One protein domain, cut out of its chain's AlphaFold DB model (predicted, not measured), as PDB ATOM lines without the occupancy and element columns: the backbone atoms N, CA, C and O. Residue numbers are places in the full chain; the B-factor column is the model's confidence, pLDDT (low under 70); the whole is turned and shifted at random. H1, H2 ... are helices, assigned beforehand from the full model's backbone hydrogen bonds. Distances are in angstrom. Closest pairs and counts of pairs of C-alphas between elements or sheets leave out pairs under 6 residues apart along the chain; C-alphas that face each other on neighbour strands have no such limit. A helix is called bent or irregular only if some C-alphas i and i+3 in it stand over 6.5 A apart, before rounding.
ATOM      1  N   GLU A  27     225.183 191.617 132.665       65.81
ATOM      2  CA  GLU A  27     223.946 192.388 132.564       65.81
ATOM      3  C   GLU A  27     222.820 191.487 132.034       65.81
ATOM      4  O   GLU A  27     222.865 191.010 130.903       65.81
ATOM      5  N   GLY A  28     221.840 191.184 132.894       70.25
ATOM      6  CA  GLY A  28     220.750 190.250 132.588       70.25
ATOM      7  C   GLY A  28     220.817 188.868 133.253       70.25
ATOM      8  O   GLY A  28     219.900 188.078 133.056       70.25
ATOM      9  N   SER A  29     221.834 188.571 134.061       80.62
ATOM     10  CA  SER A  29     221.928 187.333 134.844       80.62
ATOM     11  C   SER A  29     221.145 187.403 136.161       80.62
ATOM     12  O   SER A  29     220.942 188.463 136.758       80.62
ATOM     13  N   CYS A  30     220.679 186.245 136.629       85.56
ATOM     14  CA  CYS A  30     219.929 186.126 137.872       85.56
ATOM     15  C   CYS A  30     220.850 186.402 139.079       85.56
ATOM     16  O   CYS A  30     221.775 185.626 139.323       85.56
ATOM     17  N   PRO A  31     220.565 187.416 139.920       83.31
ATOM     18  CA  PRO A  31     221.424 187.776 141.054       83.31
ATOM     19  C   PRO A  31     221.452 186.701 142.152       83.31
ATOM     20  O   PRO A  31     222.338 186.683 143.003       83.31
ATOM     21  N   TYR A  32     220.474 185.793 142.151       82.56
ATOM     22  CA  TYR A  32     220.400 184.688 143.105       82.56
ATOM     23  C   TYR A  32     221.217 183.470 142.676       82.56
ATOM     24  O   TYR A  32     221.412 182.563 143.479       82.56
ATOM     25  N   LEU A  33     221.708 183.453 141.433       79.56
ATOM     26  CA  LEU A  33     222.558 182.382 140.928       79.56
ATOM     27  C   LEU A  33     223.866 182.294 141.723       79.56
ATOM     28  O   LEU A  33     224.280 181.207 142.100       79.56
ATOM     29  N   HIS A  34     224.469 183.442 142.037       69.19
ATOM     30  CA  HIS A  34     225.722 183.526 142.791       69.19
ATOM     31  C   HIS A  34     225.554 183.245 144.294       69.19
ATOM     32  O   HIS A  34     226.529 183.065 145.010       69.19
ATOM     33  N   SER A  35     224.317 183.233 144.799       67.75
ATOM     34  CA  SER A  35     224.044 183.061 146.232       67.75
ATOM     35  C   SER A  35     224.014 181.591 146.678       67.75
ATOM     36  O   SER A  35     223.692 181.343 147.838       67.75
ATOM     37  N   ASP A  36     224.279 180.635 145.775       68.19
ATOM     38  CA  ASP A  36     224.142 179.186 146.007       68.19
ATOM     39  C   ASP A  36     222.818 178.818 146.705       68.19
ATOM     40  O   ASP A  36     222.746 177.980 147.608       68.19
ATOM     41  N   ASP A  37     221.723 179.476 146.304       80.12
ATOM     42  CA  ASP A  37     220.428 179.250 146.933       80.12
ATOM     43  C   ASP A  37     219.909 177.847 146.580       80.12
ATOM     44  O   ASP A  37     219.629 177.531 145.420       80.12
ATOM     45  N   HIS A  38     219.737 177.002 147.603       83.38
ATOM     46  CA  HIS A  38     219.250 175.624 147.472       83.38
ATOM     47  C   HIS A  38     217.910 175.511 146.724       83.38
ATOM     48  O   HIS A  38     217.600 174.462 146.160       83.38
ATOM     49  N   ARG A  39     217.111 176.580 146.653       83.00
ATOM     50  CA  ARG A  39     215.849 176.601 145.895       83.00
ATOM     51  C   ARG A  39     216.063 176.555 144.385       83.00
ATOM     52  O   ARG A  39     215.174 176.118 143.652       83.00
ATOM     53  N   CYS A  40     217.248 176.934 143.918       82.31
ATOM     54  CA  CYS A  40     217.673 176.791 142.532       82.31
ATOM     55  C   CYS A  40     218.260 175.398 142.227       82.31
ATOM     56  O   CYS A  40     218.459 175.095 141.054       82.31
ATOM     57  N   ALA A  41     218.473 174.516 143.219       80.81
ATOM     58  CA  ALA A  41     219.103 173.194 143.042       80.81
ATOM     59  C   ALA A  41     218.440 172.330 141.956       80.81
ATOM     60  O   ALA A  41     219.122 171.639 141.206       80.81
ATOM     61  N   SER A  42     217.116 172.427 141.804       77.25
ATOM     62  CA  SER A  42     216.375 171.724 140.740       77.25
ATOM     63  C   SER A  42     216.750 172.162 139.314       77.25
ATOM     64  O   SER A  42     216.476 171.438 138.358       77.25
ATOM     65  N   ARG A  43     217.361 173.342 139.161       72.94
ATOM     66  CA  ARG A  43     217.856 173.898 137.893       72.94
ATOM     67  C   ARG A  43     219.337 173.608 137.668       72.94
ATOM     68  O   ARG A  43     219.761 173.582 136.525       72.94
ATOM     69  N   PHE A  44     220.085 173.296 138.723       75.25
ATOM     70  CA  PHE A  44     221.508 172.946 138.679       75.25
ATOM     71  C   PHE A  44     221.765 171.451 138.415       75.25
ATOM     72  O   PHE A  44     222.751 170.886 138.882       75.25
ATOM     73  N   SER A  45     220.873 170.789 137.677       79.06
ATOM     74  CA  SER A  45     221.098 169.416 137.218       79.06
ATOM     75  C   SER A  45     221.831 169.432 135.880       79.06
ATOM     76  O   SER A  45     221.484 170.227 135.009       79.06
ATOM     77  N   LEU A  46     222.783 168.513 135.680       79.38
ATOM     78  CA  LEU A  46     223.484 168.352 134.396       79.38
ATOM     79  C   LEU A  46     222.511 168.073 133.239       79.38
ATOM     80  O   LEU A  46     222.742 168.524 132.125       79.38
ATOM     81  N   ASP A  47     221.393 167.406 133.526       84.56
ATOM     82  CA  ASP A  47     220.310 167.124 132.571       84.56
ATOM     83  C   ASP A  47     219.552 168.388 132.113       84.56
ATOM     84  O   ASP A  47     218.857 168.385 131.104       84.56
ATOM     85  N   ARG A  48     219.667 169.491 132.864       80.06
ATOM     86  CA  ARG A  48     218.921 170.742 132.640       80.06
ATOM     87  C   ARG A  48     219.831 171.957 132.529       80.06
ATOM     88  O   ARG A  48     219.379 173.083 132.740       80.06
ATOM     89  N   ILE A  49     221.101 171.738 132.203       82.94
ATOM     90  CA  ILE A  49     222.092 172.808 132.174       82.94
ATOM     91  C   ILE A  49     221.736 173.869 131.122       82.94
ATOM     92  O   ILE A  49     221.861 175.057 131.398       82.94
ATOM     93  N   ASP A  50     221.159 173.464 129.988       83.50
ATOM     94  CA  ASP A  50     220.675 174.384 128.950       83.50
ATOM     95  C   ASP A  50     219.563 175.306 129.476       83.50
ATOM     96  O   ASP A  50     219.633 176.525 129.327       83.50
ATOM     97  N   GLN A  51     218.583 174.750 130.206       81.19
ATOM     98  CA  GLN A  51     217.526 175.544 130.853       81.19
ATOM     99  C   GLN A  51     218.095 176.511 131.895       81.19
ATOM    100  O   GLN A  51     217.573 177.609 132.073       81.19
ATOM    101  N   MET A  52     219.149 176.119 132.609       84.62
ATOM    102  CA  MET A  52     219.830 177.005 133.549       84.62
ATOM    103  C   MET A  52     220.522 178.165 132.824       84.62
ATOM    104  O   MET A  52     220.410 179.301 133.284       84.62
ATOM    105  N   PHE A  53     221.192 177.911 131.696       83.81
ATOM    106  CA  PHE A  53     221.813 178.967 130.896       83.81
ATOM    107  C   PHE A  53     220.771 179.951 130.347       83.81
ATOM    108  O   PHE A  53     220.932 181.158 130.515       83.81
ATOM    109  N   GLU A  54     219.667 179.463 129.780       84.00
ATOM    110  CA  GLU A  54     218.606 180.324 129.238       84.00
ATOM    111  C   GLU A  54     217.895 181.159 130.316       84.00
ATOM    112  O   GLU A  54     217.617 182.346 130.120       84.00
ATOM    113  N   VAL A  55     217.585 180.542 131.461       85.44
ATOM    114  CA  VAL A  55     216.752 181.160 132.502       85.44
ATOM    115  C   VAL A  55     217.571 181.991 133.483       85.44
ATOM    116  O   VAL A  55     217.110 183.044 133.915       85.44
ATOM    117  N   CYS A  56     218.754 181.526 133.883       84.94
ATOM    118  CA  CYS A  56     219.524 182.168 134.945       84.94
ATOM    119  C   CYS A  56     220.712 182.991 134.439       84.94
ATOM    120  O   CYS A  56     221.147 183.886 135.159       84.94
ATOM    121  N   LEU A  57     221.242 182.702 133.249       82.12
ATOM    122  CA  LEU A  57     222.399 183.400 132.671       82.12
ATOM    123  C   LEU A  57     222.035 184.247 131.438       82.12
ATOM    124  O   LEU A  57     222.912 184.866 130.845       82.12
ATOM    125  N   GLY A  58     220.750 184.305 131.078       78.25
ATOM    126  CA  GLY A  58     220.220 185.106 129.976       78.25
ATOM    127  C   GLY A  58     218.957 185.887 130.367       78.25
ATOM    128  O   GLY A  58     218.573 185.916 131.537       78.25
ATOM    129  N   PRO A  59     218.239 186.481 129.394       77.69
ATOM    130  CA  PRO A  59     217.069 187.329 129.657       77.69
ATOM    131  C   PRO A  59     215.873 186.574 130.270       77.69
ATOM    132  O   PRO A  59     214.884 187.194 130.668       77.69
ATOM    133  N   GLY A  60     215.941 185.241 130.370       78.06
ATOM    134  CA  GLY A  60     214.881 184.389 130.905       78.06
ATOM    135  C   GLY A  60     214.609 184.554 132.404       78.06
ATOM    136  O   GLY A  60     213.614 184.011 132.894       78.06
ATOM    137  N   MET A  61     215.414 185.334 133.140       81.69
ATOM    138  CA  MET A  61     215.222 185.521 134.585       81.69
ATOM    139  C   MET A  61     213.850 186.117 134.926       81.69
ATOM    140  O   MET A  61     213.241 185.730 135.925       81.69
ATOM    141  N   ALA A  62     213.310 186.978 134.054       81.25
ATOM    142  CA  ALA A  62     211.997 187.596 134.231       81.25
ATOM    143  C   ALA A  62     210.848 186.569 134.226       81.25
ATOM    144  O   ALA A  62     209.793 186.830 134.802       81.25
ATOM    145  N   GLY A  63     211.045 185.395 133.616       84.25
ATOM    146  CA  GLY A  63     210.084 184.288 133.620       84.25
ATOM    147  C   GLY A  63     210.297 183.273 134.749       84.25
ATOM    148  O   GLY A  63     209.500 182.347 134.911       84.25
ATOM    149  N   CYS A  64     211.359 183.399 135.546       87.69
ATOM    150  CA  CYS A  64     211.688 182.415 136.569       87.69
ATOM    151  C   CYS A  64     210.854 182.623 137.843       87.69
ATOM    152  O   CYS A  64     211.041 183.588 138.582       87.69
ATOM    153  N   PHE A  65     209.975 181.670 138.163       87.44
ATOM    154  CA  PHE A  65     209.176 181.716 139.396       87.44
ATOM    155  C   PHE A  65     210.037 181.817 140.668       87.44
ATOM    156  O   PHE A  65     209.694 182.542 141.602       87.44
ATOM    157  N   VAL A  66     211.171 181.110 140.698       88.75
ATOM    158  CA  VAL A  66     212.081 181.123 141.850       88.75
ATOM    159  C   VAL A  66     212.685 182.514 142.028       88.75
ATOM    160  O   VAL A  66     212.653 183.030 143.138       88.75
ATOM    161  N   TYR A  67     213.125 183.165 140.947       88.38
ATOM    162  CA  TYR A  67     213.605 184.550 140.991       88.38
ATOM    163  C   TYR A  67     212.569 185.489 141.625       88.38
ATOM    164  O   TYR A  67     212.894 186.195 142.575       88.38
ATOM    165  N   HIS A  68     211.313 185.452 141.168       90.12
ATOM    166  CA  HIS A  68     210.258 186.327 141.701       90.12
ATOM    167  C   HIS A  68     209.994 186.093 143.184       90.12
ATOM    168  O   HIS A  68     209.824 187.042 143.947       90.12
ATOM    169  N   ARG A  69     209.997 184.828 143.607       90.00
ATOM    170  CA  ARG A  69     209.830 184.464 145.014       90.00
ATOM    171  C   ARG A  69     210.975 185.003 145.874       90.00
ATOM    172  O   ARG A  69     210.721 185.663 146.876       90.00
ATOM    173  N   LEU A  70     212.215 184.766 145.451       88.25
ATOM    174  CA  LEU A  70     213.425 185.257 146.119       88.25
ATOM    175  C   LEU A  70     213.456 186.782 146.206       88.25
ATOM    176  O   LEU A  70     213.842 187.353 147.227       88.25
ATOM    177  N   HIS A  71     213.017 187.438 145.137       88.38
ATOM    178  CA  HIS A  71     212.933 188.882 145.067       88.38
ATOM    179  C   HIS A  71     211.939 189.443 146.072       88.38
ATOM    180  O   HIS A  71     212.305 190.302 146.871       88.38
ATOM    181  N   GLN A  72     210.726 188.897 146.115       88.44
ATOM    182  CA  GLN A  72     209.714 189.319 147.080       88.44
ATOM    183  C   GLN A  72     210.155 189.105 148.527       88.44
ATOM    184  O   GLN A  72     209.919 189.971 149.367       88.44
ATOM    185  N   GLU A  73     210.790 187.975 148.833       88.06
ATOM    186  CA  GLU A  73     211.298 187.696 150.177       88.06
ATOM    187  C   GLU A  73     212.379 188.702 150.585       88.06
ATOM    188  O   GLU A  73     212.262 189.316 151.644       88.06
ATOM    189  N   ARG A  74     213.349 188.988 149.707       85.44
ATOM    190  CA  ARG A  74     214.366 190.018 149.963       85.44
ATOM    191  C   ARG A  74     213.744 191.400 150.170       85.44
ATOM    192  O   ARG A  74     214.130 192.113 151.092       85.44
ATOM    193  N   THR A  75     212.771 191.792 149.346       83.94
ATOM    194  CA  THR A  75     212.068 193.075 149.510       83.94
ATOM    195  C   THR A  75     211.323 193.138 150.844       83.94
ATOM    196  O   THR A  75     211.331 194.179 151.500       83.94
ATOM    197  N   ARG A  76     210.713 192.029 151.279       82.31
ATOM    198  CA  ARG A  76     210.043 191.931 152.583       82.31
ATOM    199  C   ARG A  76     211.028 192.044 153.742       82.31
ATOM    200  O   ARG A  76     210.758 192.806 154.658       82.31
ATOM    201  N   GLU A  77     212.165 191.355 153.685       80.75
ATOM    202  CA  GLU A  77     213.212 191.445 154.712       80.75
ATOM    203  C   GLU A  77     213.775 192.863 154.845       80.75
ATOM    204  O   GLU A  77     214.007 193.341 155.954       80.75
ATOM    205  N   VAL A  78     213.981 193.556 153.721       78.06
ATOM    206  CA  VAL A  78     214.421 194.958 153.721       78.06
ATOM    207  C   VAL A  78     213.361 195.863 154.350       78.06
ATOM    208  O   VAL A  78     213.707 196.757 155.120       78.06
ATOM    209  N   ASN A  79     212.082 195.619 154.059       71.94
ATOM    210  CA  ASN A  79     210.981 196.384 154.640       71.94
ATOM    211  C   ASN A  79     210.823 196.132 156.150       71.94
ATOM    212  O   ASN A  79     210.601 197.063 156.913       71.94
ATOM    213  N   ASP A  80     210.986 194.885 156.593       70.94
ATOM    214  CA  ASP A  80     210.890 194.501 158.007       70.94
ATOM    215  C   ASP A  80     212.055 195.071 158.835       70.94
ATOM    216  O   ASP A  80     211.862 195.614 159.922       70.94
ATOM    217  N   ARG A  81     213.271 195.055 158.271       70.00
ATOM    218  CA  ARG A  81     214.469 195.650 158.891       70.00
ATOM    219  C   ARG A  81     214.456 197.177 158.914       70.00
ATOM    220  O   ARG A  81     215.186 197.770 159.706       70.00
TER     221      ARG A  81
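What this domain is: This is residues 27 to 81 of the 106 residues of an uncharacterized protein of Planctomycetaceae bacterium (UniProt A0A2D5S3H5). A small body, made of a long loop, residues 51 to 56 of H1, the short H2 and residues 65 to 71 of H3, has one long arm, residues 72 to 81 of H3, sticking out at one end; at the other end residues 45 to 50, of which 46 to 50 belong to H1, stick out as well. The three helices follow one another from one end to the other, with the short H2 at the turn between H1 and H3, and they form no bundle. The printed part has 55 residues, with three named helices in the order H1, H2, H3, no named strand, and the class all helix. It is elongated, spanning 39 by 22 by 17 A, and only just compact, close to loose, with a radius of gyration of the C-alphas of 11.8 A.

Where its parts are: The printed part begins at Glu 27, with its C-alpha at (223.946, 192.388, 132.564). Residues 27 to 45 hold no named element, and their C-alphas lie 5 to 14 A from the mean of all C-alphas. H1 is residues 46 to 56, 14.4 A from first to last C-alpha, and begins at C-alpha 46 at (223.484, 168.352, 134.396). It is irregular: C-alphas 47 and 50 are 8.1 A apart. H2 is residues 59 to 63, 8.6 A long, and only just irregular, with C-alphas 59 and 62 6.8 A apart. H3, residues 65 to 81, is the longest helix at 24.5 A and ends at C-alpha 81 at (214.469, 195.650, 158.891).

How they stand to each other: H1 and H2 only just touch, with 3 pairs of C-alphas within 8 A, and touch only at the corner by their link; the closest C-alphas are those of Val 55 and Met 61, 5.1 A apart. H2 and H3 are close but not clearly touching; their closest C-alphas, of Met 61 and Tyr 67, are 6.7 A apart. H1 and H3 are apart. In H3 every O i to N i+4 pair is within hydrogen-bond range, against 5 of 7 in H1 and 0 of 1 in H2, where 1 of 2 O i to N i+3 pairs is within range.

The domain as a whole: The C-alphas farthest apart are those of Asp 47 and Arg 81, 39.3 A. Without the stretches that stand free, residues 45 to 50 and 72 to 81, the body has 39 residues and spans 21 by 19 by 16 A. The links H1 to H2 and H2 to H3 are tight, and the printed part has no cut. The mean pLDDT of the printed part is 81.0, and residue 27 and residues 34 to 36 are under 70.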